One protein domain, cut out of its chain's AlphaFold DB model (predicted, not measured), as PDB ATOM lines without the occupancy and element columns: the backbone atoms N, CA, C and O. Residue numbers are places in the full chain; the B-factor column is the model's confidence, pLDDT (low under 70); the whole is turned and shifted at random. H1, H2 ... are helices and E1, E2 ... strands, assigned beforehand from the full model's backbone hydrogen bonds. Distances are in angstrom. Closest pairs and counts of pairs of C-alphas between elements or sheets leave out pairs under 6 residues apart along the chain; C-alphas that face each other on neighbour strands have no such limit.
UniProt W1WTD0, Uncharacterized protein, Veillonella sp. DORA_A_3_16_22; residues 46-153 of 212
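Overview. This is residues 46 to 153 of the 212 residues of an uncharacterized protein of Veillonella sp. DORA_A_3_16_22 (UniProt W1WTD0). This is an elongated domain of short helices and long loops, with H4 in the middle and the small two-strand hairpin of E1 and E2 beside it. H2 and H3 make one end of the long axis, while the long loop of residues 97 to 128, with the short helix H5 in it, reaches out to the other end; H1 lies toward that same end. The printed part has 108 residues, with five named helices followed by two named strands, H1 H2 H3 H4 H5 E1 E2; the sheet's order is E1 - E2, antiparallel. Under half of the residues are in named elements, and among those the class is mostly helix. The whole is compact, with a radius of gyration of the C-alphas of 14.0 A, and spans 45 by 27 by 22 A.

Along the chain. Find C-alpha 46 at (176.596, 138.720, 212.163); from there H1 runs over residues 46 to 54, 12.2 A. Go on to C-alpha 61 at (158.194, 127.271, 191.363), where H2 begins, the longest helix, residues 61 to 72, 16.4 A. H3 follows at residues 78 to 84, 10.0 A, and H4 at residues 90 to 96, 10.6 A. H5 holds residues 112 to 115, 5.9 A. The strands are E1, residues 129 to 131, and E2, residues 150 to 152, each 7.0 A; E2 ends at C-alpha 152, (156.453, 142.585, 191.191).

Arrangement. Look first at the hairpin of E1 and E2, antiparallel at 139 degrees. N 130 and O 151 are 2.8 A apart, as are N 151 and O 130, both within hydrogen-bond range. H2 and E2 have 6 pairs of C-alphas within 8 A, the closest those of Ile 71 and Gln 151, 6.7 A apart. H2 and H3 are near each other, with 7 pairs of C-alphas within 10 A. The closest C-alphas of H4 and E1, Tyr 96 and Phe 129, are 5.9 A apart. H1 and H4 only just touch, with 3 pairs of C-alphas within 8 A, the closest those of Thr 53 and Ala 91 at 5.6 A, and stand about perpendicular at 75 degrees. H5 touches no helix. In H1, H2 and H3 every O i to N i+4 pair is within hydrogen-bond range; in H4 1 of 3 is, beside 3 of 4 O i to N i+3 pairs, and H5 is too short for an O i to N i+4 pair.

Size, cuts and confidence. The two C-alphas farthest apart are those of Lys 73 and Leu 109, 45.4 A. The printed part has no cut. The links H4 to H5, H5 to E1 and E1 to E2 are long, with 15, 13 and 18 residues. Mean pLDDT of the printed part is 90.0, and residues 120 to 121 are under 70.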
ATOM      1  N   LYS A  46     176.466 139.581 213.346       92.25
ATOM      2  CA  LYS A  46     176.596 138.720 212.163       92.25
ATOM      3  C   LYS A  46     176.037 137.322 212.419       92.25
ATOM      4  O   LYS A  46     175.332 136.787 211.566       92.25
ATOM      5  N   LYS A  47     176.286 136.733 213.596       93.62
ATOM      6  CA  LYS A  47     175.683 135.444 213.982       93.62
ATOM      7  C   LYS A  47     174.158 135.523 214.067       93.62
ATOM      8  O   LYS A  47     173.494 134.594 213.618       93.62
ATOM      9  N   LYS A  48     173.597 136.618 214.595       94.38
ATOM     10  CA  LYS A  48     172.141 136.854 214.628       94.38
ATOM     11  C   LYS A  48     171.563 136.931 213.211       94.38
ATOM     12  O   LYS A  48     170.573 136.258 212.930       94.38
ATOM     13  N   VAL A  49     172.203 137.683 212.312       93.62
ATOM     14  CA  VAL A  49     171.805 137.768 210.894       93.62
ATOM     15  C   VAL A  49     171.880 136.390 210.230       93.62
ATOM     16  O   VAL A  49     170.920 135.963 209.595       93.62
ATOM     17  N   GLN A  50     172.963 135.641 210.436       92.56
ATOM     18  CA  GLN A  50     173.117 134.292 209.884       92.56
ATOM     19  C   GLN A  50     172.046 133.326 210.398       92.56
ATOM     20  O   GLN A  50     171.421 132.630 209.599       92.56
ATOM     21  N   ALA A  51     171.783 133.320 211.707       93.56
ATOM     22  CA  ALA A  51     170.737 132.496 212.302       93.56
ATOM     23  C   ALA A  51     169.364 132.825 211.698       93.56
ATOM     24  O   ALA A  51     168.648 131.913 211.292       93.56
ATOM     25  N   PHE A  52     169.037 134.108 211.535       94.00
ATOM     26  CA  PHE A  52     167.821 134.528 210.845       94.00
ATOM     27  C   PHE A  52     167.771 134.015 209.397       94.00
ATOM     28  O   PHE A  52     166.818 133.333 209.024       94.00
ATOM     29  N   THR A  53     168.814 134.251 208.594       90.44
ATOM     30  CA  THR A  53     168.842 133.813 207.183       90.44
ATOM     31  C   THR A  53     168.778 132.294 207.020       90.44
ATOM     32  O   THR A  53     168.232 131.816 206.033       90.44
ATOM     33  N   SER A  54     169.257 131.522 208.002       90.31
ATOM     34  CA  SER A  54     169.167 130.056 207.982       90.31
ATOM     35  C   SER A  54     167.738 129.521 208.118       90.31
ATOM     36  O   SER A  54     167.480 128.373 207.767       90.31
ATOM     37  N   THR A  55     166.798 130.350 208.589       91.00
ATOM     38  CA  THR A  55     165.368 130.001 208.627       91.00
ATOM     39  C   THR A  55     164.673 130.182 207.277       91.00
ATOM     40  O   THR A  55     163.551 129.700 207.095       91.00
ATOM     41  N   ALA A  56     165.326 130.852 206.322       90.56
ATOM     42  CA  ALA A  56     164.785 131.060 204.993       90.56
ATOM     43  C   ALA A  56     164.682 129.732 204.234       90.56
ATOM     44  O   ALA A  56     165.586 128.894 204.263       90.56
ATOM     45  N   ARG A  57     163.573 129.552 203.518       90.75
ATOM     46  CA  ARG A  57     163.322 128.370 202.695       90.75
ATOM     47  C   ARG A  57     163.236 128.767 201.230       90.75
ATOM     48  O   ARG A  57     162.495 129.679 200.889       90.75
ATOM     49  N   ASN A  58     163.910 128.013 200.367       91.69
ATOM     50  CA  ASN A  58     163.660 128.104 198.934       91.69
ATOM     51  C   ASN A  58     162.255 127.571 198.626       91.69
ATOM     52  O   ASN A  58     161.950 126.406 198.883       91.69
ATOM     53  N   LEU A  59     161.409 128.438 198.091       92.12
ATOM     54  CA  LEU A  59     160.100 128.124 197.554       92.12
ATOM     55  C   LEU A  59     160.247 127.387 196.213       92.12
ATOM     56  O   LEU A  59     161.063 127.801 195.380       92.12
ATOM     57  N   PRO A  60     159.480 126.308 195.984       92.81
ATOM     58  CA  PRO A  60     159.354 125.722 194.664       92.81
ATOM     59  C   PRO A  60     158.584 126.652 193.712       92.81
ATOM     60  O   PRO A  60     157.936 127.617 194.125       92.81
ATOM     61  N   ASN A  61     158.704 126.380 192.409       90.75
ATOM     62  CA  ASN A  61     158.194 127.271 191.363       90.75
ATOM     63  C   ASN A  61     156.678 127.482 191.443       90.75
ATOM     64  O   ASN A  61     156.224 128.596 191.228       90.75
ATOM     65  N   ASP A  62     155.912 126.452 191.790       91.19
ATOM     66  CA  ASP A  62     154.459 126.530 191.957       91.19
ATOM     67  C   ASP A  62     154.054 127.550 193.035       91.19
ATOM     68  O   ASP A  62     153.190 128.391 192.799       91.19
ATOM     69  N   GLN A  63     154.740 127.546 194.182       94.12
ATOM     70  CA  GLN A  63     154.519 128.520 195.257       94.12
ATOM     71  C   GLN A  63     154.906 129.940 194.827       94.12
ATOM     72  O   GLN A  63     154.212 130.901 195.153       94.12
ATOM     73  N   LEU A  64     155.992 130.090 194.062       94.00
ATOM     74  CA  LEU A  64     156.396 131.389 193.512       94.00
ATOM     75  C   LEU A  64     155.380 131.932 192.507       94.00
ATOM     76  O   LEU A  64     155.037 133.111 192.556       94.00
ATOM     77  N   GLU A  65     154.881 131.083 191.614       94.12
ATOM     78  CA  GLU A  65     153.855 131.443 190.638       94.12
ATOM     79  C   GLU A  65     152.544 131.833 191.335       94.12
ATOM     80  O   GLU A  65     151.934 132.842 190.974       94.12
ATOM     81  N   GLU A  66     152.153 131.110 192.388       93.25
ATOM     82  CA  GLU A  66     150.983 131.437 193.205       93.25
ATOM     83  C   GLU A  66     151.116 132.813 193.877       93.25
ATOM     84  O   GLU A  66     150.193 133.629 193.799       93.25
ATOM     85  N   LEU A  67     152.279 133.116 194.462       94.69
ATOM     86  CA  LEU A  67     152.576 134.426 195.054       94.69
ATOM     87  C   LEU A  67     152.538 135.550 194.016       94.69
ATOM     88  O   LEU A  67     151.952 136.603 194.270       94.69
ATOM     89  N   ILE A  68     153.133 135.331 192.839       94.75
ATOM     90  CA  ILE A  68     153.136 136.307 191.741       94.75
ATOM     91  C   ILE A  68     151.702 136.629 191.313       94.75
ATOM     92  O   ILE A  68     151.333 137.801 191.193       94.75
ATOM     93  N   LEU A  69     150.870 135.601 191.126       93.25
ATOM     94  CA  LEU A  69     149.461 135.764 190.776       93.25
ATOM     95  C   LEU A  69     148.671 136.454 191.894       93.25
ATOM     96  O   LEU A  69     147.790 137.264 191.603       93.25
ATOM     97  N   PHE A  70     148.966 136.154 193.158       93.56
ATOM     98  CA  PHE A  70     148.307 136.768 194.309       93.56
ATOM     99  C   PHE A  70     148.613 138.266 194.418       93.56
ATOM    100  O   PHE A  70     147.686 139.070 194.518       93.56
ATOM    101  N   ILE A  71     149.886 138.655 194.299       92.75
ATOM    102  CA  ILE A  71     150.310 140.064 194.321       92.75
ATOM    103  C   ILE A  71     149.709 140.834 193.138       92.75
ATOM    104  O   ILE A  71     149.243 141.965 193.301       92.75
ATOM    105  N   ASN A  72     149.646 140.213 191.955       91.75
ATOM    106  CA  ASN A  72     149.032 140.825 190.776       91.75
ATOM    107  C   ASN A  72     147.534 141.134 190.965       91.75
ATOM    108  O   ASN A  72     147.042 142.137 190.454       91.75
ATOM    109  N   LYS A  73     146.804 140.319 191.740       88.69
ATOM    110  CA  LYS A  73     145.372 140.528 192.031       88.69
ATOM    111  C   LYS A  73     145.087 141.728 192.945       88.69
ATOM    112  O   LYS A  73     143.920 142.052 193.148       88.69
ATOM    113  N   GLY A  74     146.117 142.394 193.468       80.81
ATOM    114  CA  GLY A  74     145.991 143.623 194.256       80.81
ATOM    115  C   GLY A  74     146.302 143.465 195.744       80.81
ATOM    116  O   GLY A  74     146.393 144.476 196.434       80.81
ATOM    117  N   SER A  75     146.528 142.243 196.231       75.25
ATOM    118  CA  SER A  75     146.942 141.991 197.617       75.25
ATOM    119  C   SER A  75     148.448 142.191 197.764       75.25
ATOM    120  O   SER A  75     149.235 141.331 197.367       75.25
ATOM    121  N   ARG A  76     148.855 143.345 198.299       82.88
ATOM    122  CA  ARG A  76     150.267 143.772 198.328       82.88
ATOM    123  C   ARG A  76     150.881 143.807 199.719       82.88
ATOM    124  O   ARG A  76     152.103 143.828 199.810       82.88
ATOM    125  N   SER A  77     150.068 143.806 200.774       93.19
ATOM    126  CA  SER A  77     150.560 143.918 202.146       93.19
ATOM    127  C   SER A  77     151.130 142.595 202.666       93.19
ATOM    128  O   SER A  77     150.663 141.503 202.319       93.19
ATOM    129  N   TYR A  78     152.127 142.683 203.541       93.62
ATOM    130  CA  TYR A  78     152.741 141.518 204.163       93.62
ATOM    131  C   TYR A  78     151.747 140.723 205.018       93.62
ATOM    132  O   TYR A  78     151.774 139.489 205.009       93.62
ATOM    133  N   ILE A  79     150.812 141.399 205.694       93.56
ATOM    134  CA  ILE A  79     149.766 140.717 206.464       93.56
ATOM    135  C   ILE A  79     148.851 139.872 205.570       93.56
ATOM    136  O   ILE A  79     148.467 138.766 205.959       93.56
ATOM    137  N   ASP A  80     148.520 140.341 204.366       93.69
ATOM    138  CA  ASP A  80     147.696 139.574 203.428       93.69
ATOM    139  C   ASP A  80     148.450 138.347 202.908       93.69
ATOM    140  O   ASP A  80     147.876 137.258 202.825       93.69
ATOM    141  N   LEU A  81     149.754 138.490 202.646       92.81
ATOM    142  CA  LEU A  81     150.620 137.370 202.278       92.81
ATOM    143  C   LEU A  81     150.693 136.324 203.392       92.81
ATOM    144  O   LEU A  81     150.502 135.142 203.118       92.81
ATOM    145  N   LYS A  82     150.907 136.731 204.648       91.94
ATOM    146  CA  LYS A  82     150.967 135.803 205.789       91.94
ATOM    147  C   LYS A  82     149.645 135.089 206.054       91.94
ATOM    148  O   LYS A  82     149.654 133.918 206.435       91.94
ATOM    149  N   LYS A  83     148.512 135.770 205.858       92.12
ATOM    150  CA  LYS A  83     147.177 135.168 206.003       92.12
ATOM    151  C   LYS A  83     146.926 134.082 204.960       92.12
ATOM    152  O   LYS A  83     146.357 133.049 205.301       92.12
ATOM    153  N   GLN A  84     147.335 134.318 203.714       93.56
ATOM    154  CA  GLN A  84     147.116 133.376 202.617       93.56
ATOM    155  C   GLN A  84     148.158 132.245 202.598       93.56
ATOM    156  O   GLN A  84     147.817 131.092 202.342       93.56
ATOM    157  N   PHE A  85     149.421 132.560 202.886       92.94
ATOM    158  CA  PHE A  85     150.560 131.663 202.713       92.94
ATOM    159  C   PHE A  85     151.296 131.449 204.034       92.94
ATOM    160  O   PHE A  85     152.255 132.143 204.370       92.94
ATOM    161  N   ASN A  86     150.889 130.416 204.771       89.56
ATOM    162  CA  ASN A  86     151.484 130.060 206.066       89.56
ATOM    163  C   ASN A  86     152.976 129.663 205.998       89.56
ATOM    164  O   ASN A  86     153.644 129.589 207.028       89.56
ATOM    165  N   TYR A  87     153.496 129.389 204.801       89.81
ATOM    166  CA  TYR A  87     154.890 129.030 204.563       89.81
ATOM    167  C   TYR A  87     155.802 130.250 204.349       89.81
ATOM    168  O   TYR A  87     157.027 130.091 204.312       89.81
ATOM    169  N   ILE A  88     155.237 131.457 204.216       91.31
ATOM    170  CA  ILE A  88     156.000 132.698 204.062       91.31
ATOM    171  C   ILE A  88     156.463 133.196 205.428       91.31
ATOM    172  O   ILE A  88     155.686 133.665 206.257       91.31
ATOM    173  N   THR A  89     157.774 133.111 205.640       93.31
ATOM    174  CA  THR A  89     158.468 133.737 206.768       93.31
ATOM    175  C   THR A  89     159.164 135.016 206.309       93.31
ATOM    176  O   THR A  89     159.388 135.220 205.114       93.31
ATOM    177  N   ASP A  90     159.544 135.866 207.259       94.06
ATOM    178  CA  ASP A  90     160.318 137.083 207.006       94.06
ATOM    179  C   ASP A  90     161.636 136.781 206.272       94.06
ATOM    180  O   ASP A  90     161.983 137.422 205.280       94.06
ATOM    181  N   ALA A  91     162.346 135.736 206.701       92.88
ATOM    182  CA  ALA A  91     163.596 135.327 206.072       92.88
ATOM    183  C   ALA A  91     163.373 134.755 204.661       92.88
ATOM    184  O   ALA A  91     164.141 135.050 203.747       92.88
ATOM    185  N   THR A  92     162.305 133.973 204.462       93.31
ATOM    186  CA  THR A  92     161.944 133.427 203.146       93.31
ATOM    187  C   THR A  92     161.622 134.535 202.150       93.31
ATOM    188  O   THR A  92     162.156 134.521 201.046       93.31
ATOM    189  N   LEU A  93     160.792 135.518 202.520       93.44
ATOM    190  CA  LEU A  93     160.412 136.600 201.606       93.44
ATOM    191  C   LEU A  93     161.623 137.451 201.188       93.44
ATOM    192  O   LEU A  93     161.734 137.828 200.023       93.44
ATOM    193  N   GLN A  94     162.578 137.674 202.097       92.88
ATOM    194  CA  GLN A  94     163.820 138.394 201.795       92.88
ATOM    195  C   GLN A  94     164.693 137.734 200.718       92.88
ATOM    196  O   GLN A  94     165.429 138.448 200.036       92.88
ATOM    197  N   LEU A  95     164.605 136.414 200.512       92.00
ATOM    198  CA  LEU A  95     165.325 135.748 199.418       92.00
ATOM    199  C   LEU A  95     164.831 136.187 198.034       92.00
ATOM    200  O   LEU A  95     165.602 136.154 197.075       92.00
ATOM    201  N   TYR A  96     163.564 136.595 197.941       93.56
ATOM    202  CA  TYR A  96     162.879 136.909 196.688       93.56
ATOM    203  C   TYR A  96     162.664 138.410 196.466       93.56
ATOM    204  O   TYR A  96     162.136 138.798 195.420       93.56
ATOM    205  N   LEU A  97     163.072 139.251 197.419       93.94
ATOM    206  CA  LEU A  97     163.073 140.703 197.267       93.94
ATOM    207  C   LEU A  97     164.282 141.171 196.475       93.94
ATOM    208  O   LEU A  97     165.380 140.711 196.730       93.94
ATOM    209  N   LEU A  98     164.125 142.157 195.600       93.62
ATOM    210  CA  LEU A  98     165.229 142.861 194.956       93.62
ATOM    211  C   LEU A  98     165.955 143.775 195.947       93.62
ATOM    212  O   LEU A  98     167.188 143.811 195.959       93.62
ATOM    213  N   ASP A  99     165.205 144.430 196.831       93.06
ATOM    214  CA  ASP A  99     165.735 145.290 197.886       93.06
ATOM    215  C   ASP A  99     166.504 144.478 198.923       93.06
ATOM    216  O   ASP A  99     166.123 143.363 199.289       93.06
ATOM    217  N   THR A 100     167.624 145.025 199.377       90.69
ATOM    218  CA  THR A 100     168.524 144.368 200.326       90.69
ATOM    219  C   THR A 100     168.642 145.223 201.583       90.69
ATOM    220  O   THR A 100     168.977 146.405 201.451       90.69
ATOM    221  N   PRO A 101     168.398 144.663 202.781       92.88
ATOM    222  CA  PRO A 101     168.563 145.410 204.018       92.88
ATOM    223  C   PRO A 101     170.033 145.769 204.232       92.88
ATOM    224  O   PRO A 101     170.937 145.072 203.768       92.88
ATOM    225  N   LYS A 102     170.283 146.861 204.947       91.88
ATOM    226  CA  LYS A 102     171.641 147.288 205.305       91.88
ATOM    227  C   LYS A 102     172.135 146.551 206.550       91.88
ATOM    228  O   LYS A 102     171.357 145.946 207.285       91.88
ATOM    229  N   TRP A 103     173.436 146.621 206.803       90.75
ATOM    230  CA  TRP A 103     173.979 146.251 208.106       90.75
ATOM    231  C   TRP A 103     173.584 147.307 209.149       90.75
ATOM    232  O   TRP A 103     173.721 148.501 208.891       90.75
ATOM    233  N   GLU A 104     173.064 146.865 210.293       90.94
ATOM    234  CA  GLU A 104     172.769 147.701 211.468       90.94
ATOM    235  C   GLU A 104     174.065 148.066 212.200       90.94
ATOM    236  O   GLU A 104     174.298 149.227 212.520       90.94
ATOM    237  N   VAL A 105     174.934 147.069 212.402       90.12
ATOM    238  CA  VAL A 105     176.286 147.244 212.944       90.12
ATOM    239  C   VAL A 105     177.276 147.201 211.792       90.12
ATOM    240  O   VAL A 105     177.302 146.228 211.031       90.12
ATOM    241  N   GLU A 106     178.088 148.249 211.659       85.94
ATOM    242  CA  GLU A 106     179.053 148.340 210.570       85.94
ATOM    243  C   GLU A 106     180.096 147.217 210.655       85.94
ATOM    244  O   GLU A 106     180.677 146.971 211.718       85.94
ATOM    245  N   PRO A 107     180.371 146.534 209.533       85.75
ATOM    246  CA  PRO A 107     181.407 145.524 209.494       85.75
ATOM    247  C   PRO A 107     182.794 146.153 209.713       85.75
ATOM    248  O   PRO A 107     183.031 147.283 209.272       85.75
ATOM    249  N   PRO A 108     183.746 145.425 210.329       84.25
ATOM    250  CA  PRO A 108     185.113 145.885 210.499       84.25
ATOM    251  C   PRO A 108     185.709 146.379 209.182       84.25
ATOM    252  O   PRO A 108     185.486 145.782 208.121       84.25
ATOM    253  N   LEU A 109     186.497 147.454 209.266       77.56
ATOM    254  CA  LEU A 109     187.198 148.017 208.116       77.56
ATOM    255  C   LEU A 109     187.987 146.919 207.389       77.56
ATOM    256  O   LEU A 109     188.695 146.133 208.017       77.56
ATOM    257  N   TYR A 110     187.871 146.894 206.060       74.25
ATOM    258  CA  TYR A 110     188.520 145.922 205.169       74.25
ATOM    259  C   TYR A 110     188.027 144.471 205.280       74.25
ATOM    260  O   TYR A 110     188.643 143.575 204.699       74.25
ATOM    261  N   SER A 111     186.915 144.209 205.970       80.62
ATOM    262  CA  SER A 111     186.270 142.899 205.891       80.62
ATOM    263  C   SER A 111     185.583 142.704 204.531       80.62
ATOM    264  O   SER A 111     185.153 143.660 203.883       80.62
ATOM    265  N   SER A 112     185.435 141.449 204.094       78.75
ATOM    266  CA  SER A 112     184.651 141.125 202.892       78.75
ATOM    267  C   SER A 112     183.199 141.593 203.002       78.75
ATOM    268  O   SER A 112     182.572 141.912 201.995       78.75
ATOM    269  N   ASP A 113     182.686 141.655 204.232       82.00
ATOM    270  CA  ASP A 113     181.305 142.024 204.510       82.00
ATOM    271  C   ASP A 113     181.045 143.524 204.301       82.00
ATOM    272  O   ASP A 113     179.911 143.922 204.043       82.00
ATOM    273  N   SER A 114     182.091 144.361 204.334       76.81
ATOM    274  CA  SER A 114     182.005 145.797 204.025       76.81
ATOM    275  C   SER A 114     181.543 146.080 202.595       76.81
ATOM    276  O   SER A 114     181.064 147.175 202.311       76.81
ATOM    277  N   PHE A 115     181.670 145.100 201.698       73.50
ATOM    278  CA  PHE A 115     181.269 145.209 200.295       73.50
ATOM    279  C   PHE A 115     180.150 144.234 199.921       73.50
ATOM    280  O   PHE A 115     179.779 144.157 198.748       73.50
ATOM    281  N   SER A 116     179.615 143.478 200.884       77.69
ATOM    282  CA  SER A 116     178.596 142.465 200.631       77.69
ATOM    283  C   SER A 116     177.275 142.781 201.324       77.69
ATOM    284  O   SER A 116     177.199 143.437 202.361       77.69
ATOM    285  N   SER A 117     176.208 142.273 200.714       82.31
ATOM    286  CA  SER A 117     174.878 142.223 201.313       82.31
ATOM    287  C   SER A 117     174.903 141.413 202.619       82.31
ATOM    288  O   SER A 117     175.550 140.362 202.643       82.31
ATOM    289  N   PRO A 118     174.128 141.797 203.655       83.19
ATOM    290  CA  PRO A 118     173.888 140.946 204.825       83.19
ATOM    291  C   PRO A 118     173.276 139.583 204.474       83.19
ATOM    292  O   PRO A 118     173.439 138.599 205.197       83.19
ATOM    293  N   LEU A 119     172.586 139.511 203.335       81.81
ATOM    294  CA  LEU A 119     171.991 138.304 202.773       81.81
ATOM    295  C   LEU A 119     172.982 137.656 201.794       81.81
ATOM    296  O   LEU A 119     172.875 137.825 200.579       81.81
ATOM    297  N   ASN A 120     173.964 136.924 202.327       67.00
ATOM    298  CA  ASN A 120     175.061 136.313 201.554       67.00
ATOM    299  C   ASN A 120     174.611 135.293 200.483       67.00
ATOM    300  O   ASN A 120     175.374 134.996 199.569       67.00
ATOM    301  N   SER A 121     173.393 134.751 200.580       65.69
ATOM    302  CA  SER A 121     172.828 133.753 199.656       65.69
ATOM    303  C   SER A 121     171.858 134.336 198.624       65.69
ATOM    304  O   SER A 121     171.171 133.584 197.930       65.69
ATOM    305  N   LYS A 122     171.755 135.666 198.528       73.25
ATOM    306  CA  LYS A 122     170.753 136.312 197.683       73.25
ATOM    307  C   LYS A 122     171.039 136.086 196.197       73.25
ATOM    308  O   LYS A 122     172.019 136.592 195.652       73.25
ATOM    309  N   ASN A 123     170.144 135.363 195.531       81.81
ATOM    310  CA  ASN A 123     170.190 135.174 194.089       81.81
ATOM    311  C   ASN A 123     169.363 136.260 193.388       81.81
ATOM    312  O   ASN A 123     168.139 136.165 193.292       81.81
ATOM    313  N   TYR A 124     170.036 137.276 192.846       80.12
ATOM    314  CA  TYR A 124     169.371 138.361 192.115       80.12
ATOM    315  C   TYR A 124     168.587 137.881 190.885       80.12
ATOM    316  O   TYR A 124     167.610 138.518 190.498       80.12
ATOM    317  N   ALA A 125     168.944 136.726 190.310       81.81
ATOM    318  CA  ALA A 125     168.198 136.119 189.208       81.81
ATOM    319  C   ALA A 125     166.851 135.505 189.640       81.81
ATOM    320  O   ALA A 125     166.099 135.038 188.792       81.81
ATOM    321  N   GLN A 126     166.550 135.492 190.941       86.00
ATOM    322  CA  GLN A 126     165.305 134.987 191.525       86.00
ATOM    323  C   GLN A 126     164.581 136.065 192.349       86.00
ATOM    324  O   GLN A 126     163.714 135.759 193.158       86.00
ATOM    325  N   CYS A 127     164.910 137.344 192.152       92.44
ATOM    326  CA  CYS A 127     164.226 138.450 192.823       92.44
ATOM    327  C   CYS A 127     162.947 138.836 192.065       92.44
ATOM    328  O   CYS A 127     162.966 139.681 191.165       92.44
ATOM    329  N   TYR A 128     161.833 138.187 192.403       94.81
ATOM    330  CA  TYR A 128     160.522 138.419 191.781       94.81
ATOM    331  C   TYR A 128     159.765 139.606 192.382       94.81
ATOM    332  O   TYR A 128     158.861 140.139 191.736       94.81
ATOM    333  N   PHE A 129     160.135 140.026 193.592       95.25
ATOM    334  CA  PHE A 129     159.419 141.034 194.370       95.25
ATOM    335  C   PHE A 129     160.330 142.206 194.728       95.25
ATOM    336  O   PHE A 129     161.549 142.078 194.734       95.25
ATOM    337  N   GLN A 130     159.749 143.358 195.023       95.25
ATOM    338  CA  GLN A 130     160.435 144.516 195.588       95.25
ATOM    339  C   GLN A 130     159.479 145.245 196.528       95.25
ATOM    340  O   GLN A 130     158.261 145.169 196.348       95.25
ATOM    341  N   LEU A 131     160.018 145.944 197.515       95.94
ATOM    342  CA  LEU A 131     159.242 146.793 198.403       95.94
ATOM    343  C   LEU A 131     158.693 147.986 197.619       95.94
ATOM    344  O   LEU A 131     159.391 148.602 196.812       95.94
ATOM    345  N   VAL A 132     157.430 148.325 197.864       94.94
ATOM    346  CA  VAL A 132     156.819 149.539 197.303       94.94
ATOM    347  C   VAL A 132     157.473 150.775 197.919       94.94
ATOM    348  O   VAL A 132     157.776 151.742 197.226       94.94
ATOM    349  N   THR A 133     157.710 150.738 199.230       94.81
ATOM    350  CA  THR A 133     158.437 151.766 199.980       94.81
ATOM    351  C   THR A 133     159.460 151.077 200.864       94.81
ATOM    352  O   THR A 133     159.102 150.191 201.632       94.81
ATOM    353  N   ILE A 134     160.729 151.476 200.752       94.62
ATOM    354  CA  ILE A 134     161.800 150.941 201.595       94.62
ATOM    355  C   ILE A 134     161.702 151.601 202.983       94.62
ATOM    356  O   ILE A 134     161.806 152.830 203.062       94.62
ATOM    357  N   PRO A 135     161.521 150.823 204.064       93.62
ATOM    358  CA  PRO A 135     161.495 151.336 205.430       93.62
ATOM    359  C   PRO A 135     162.798 152.046 205.803       93.62
ATOM    360  O   PRO A 135     163.889 151.679 205.356       93.62
ATOM    361  N   THR A 136     162.712 153.064 206.659       92.44
ATOM    362  CA  THR A 136     163.901 153.777 207.154       92.44
ATOM    363  C   THR A 136     164.798 152.894 208.018       92.44
ATOM    364  O   THR A 136     166.009 153.088 208.051       92.44
ATOM    365  N   ASP A 137     164.203 151.915 208.690       92.19
ATOM    366  CA  ASP A 137     164.818 150.915 209.559       92.19
ATOM    367  C   ASP A 137     165.071 149.582 208.835       92.19
ATOM    368  O   ASP A 137     165.134 148.522 209.458       92.19
ATOM    369  N   PHE A 138     165.250 149.618 207.511       94.31
ATOM    370  CA  PHE A 138     165.509 148.434 206.694       94.31
ATOM    371  C   PHE A 138     166.937 147.884 206.888       94.31
ATOM    372  O   PHE A 138     167.818 148.008 206.027       94.31
ATOM    373  N   TYR A 139     167.156 147.264 208.046       94.50
ATOM    374  CA  TYR A 139     168.406 146.652 208.485       94.50
ATOM    375  C   TYR A 139     168.246 145.151 208.728       94.50
ATOM    376  O   TYR A 139     167.173 144.668 209.078       94.50
ATOM    377  N   ALA A 140     169.318 144.388 208.532       93.06
ATOM    378  CA  ALA A 140     169.301 142.948 208.750       93.06
ATOM    379  C   ALA A 140     169.428 142.611 210.253       93.06
ATOM    380  O   ALA A 140     170.165 143.288 210.958       93.06
ATOM    381  N   PRO A 141     168.812 141.532 210.761       93.88
ATOM    382  CA  PRO A 141     167.707 140.825 210.135       93.88
ATOM    383  C   PRO A 141     166.447 141.698 210.141       93.88
ATOM    384  O   PRO A 141     166.042 142.183 211.194       93.88
ATOM    385  N   TYR A 142     165.821 141.858 208.976       95.62
ATOM    386  CA  TYR A 142     164.596 142.644 208.866       95.62
ATOM    387  C   TYR A 142     163.377 141.762 209.158       95.62
ATOM    388  O   TYR A 142     163.276 140.659 208.623       95.62
ATOM    389  N   CYS A 143     162.450 142.229 209.987       95.06
ATOM    390  CA  CYS A 143     161.141 141.602 210.160       95.06
ATOM    391  C   CYS A 143     160.109 142.517 209.518       95.06
ATOM    392  O   CYS A 143     160.110 143.712 209.801       95.06
ATOM    393  N   PHE A 144     159.253 141.970 208.662       94.94
ATOM    394  CA  PHE A 144     158.286 142.795 207.956       94.94
ATOM    395  C   PHE A 144     157.183 143.253 208.899       94.94
ATOM    396  O   PHE A 144     156.654 142.474 209.699       94.94
ATOM    397  N   ASN A 145     156.804 144.513 208.754       94.94
ATOM    398  CA  ASN A 145     155.602 145.046 209.362       94.94
ATOM    399  C   ASN A 145     154.380 144.596 208.558       94.94
ATOM    400  O   ASN A 145     154.446 144.419 207.344       94.94
ATOM    401  N   ASP A 146     153.232 144.483 209.220       94.00
ATOM    402  CA  ASP A 146     151.971 144.099 208.570       94.00
ATOM    403  C   ASP A 146     151.602 145.018 207.392       94.00
ATOM    404  O   ASP A 146     150.998 144.570 206.418       94.00
ATOM    405  N   SER A 147     151.994 146.292 207.476       93.62
ATOM    406  CA  SER A 147     151.774 147.317 206.454       93.62
ATOM    407  C   SER A 147     152.818 147.340 205.339       93.62
ATOM    408  O   SER A 147     152.660 148.127 204.410       93.62
ATOM    409  N   ASP A 148     153.896 146.557 205.428       95.50
ATOM    410  CA  ASP A 148     154.911 146.544 204.377       95.50
ATOM    411  C   ASP A 148     154.299 146.004 203.091       95.50
ATOM    412  O   ASP A 148     153.707 144.924 203.072       95.50
ATOM    413  N   GLU A 149     154.445 146.761 202.010       95.88
ATOM    414  CA  GLU A 149     153.893 146.388 200.718       95.88
ATOM    415  C   GLU A 149     154.976 145.916 199.759       95.88
ATOM    416  O   GLU A 149     156.051 146.514 199.646       95.88
ATOM    417  N   VAL A 150     154.647 144.873 199.002       95.56
ATOM    418  CA  VAL A 150     155.483 144.343 197.929       95.56
ATOM    419  C   VAL A 150     154.790 144.462 196.578       95.56
ATOM    420  O   VAL A 150     153.570 144.363 196.441       95.56
ATOM    421  N   GLN A 151     155.600 144.639 195.544       95.25
ATOM    422  CA  GLN A 151     155.181 144.626 194.151       95.25
ATOM    423  C   GLN A 151     156.107 143.744 193.317       95.25
ATOM    424  O   GLN A 151     157.212 143.397 193.736       95.25
ATOM    425  N   LEU A 152     155.656 143.381 192.118       96.06
ATOM    426  CA  LEU A 152     156.453 142.585 191.191       96.06
ATOM    427  C   LEU A 152     157.615 143.408 190.622       96.06
ATOM    428  O   LEU A 152     157.453 144.571 190.248       96.06
ATOM    429  N   THR A 153     158.780 142.778 190.508       95.56
ATOM    430  CA  THR A 153     159.902 143.291 189.710       95.56
ATOM    431  C   THR A 153     159.655 143.038 188.223       95.56
ATOM    432  O   THR A 153     158.704 142.358 187.840       95.56
TER     433      THR A 153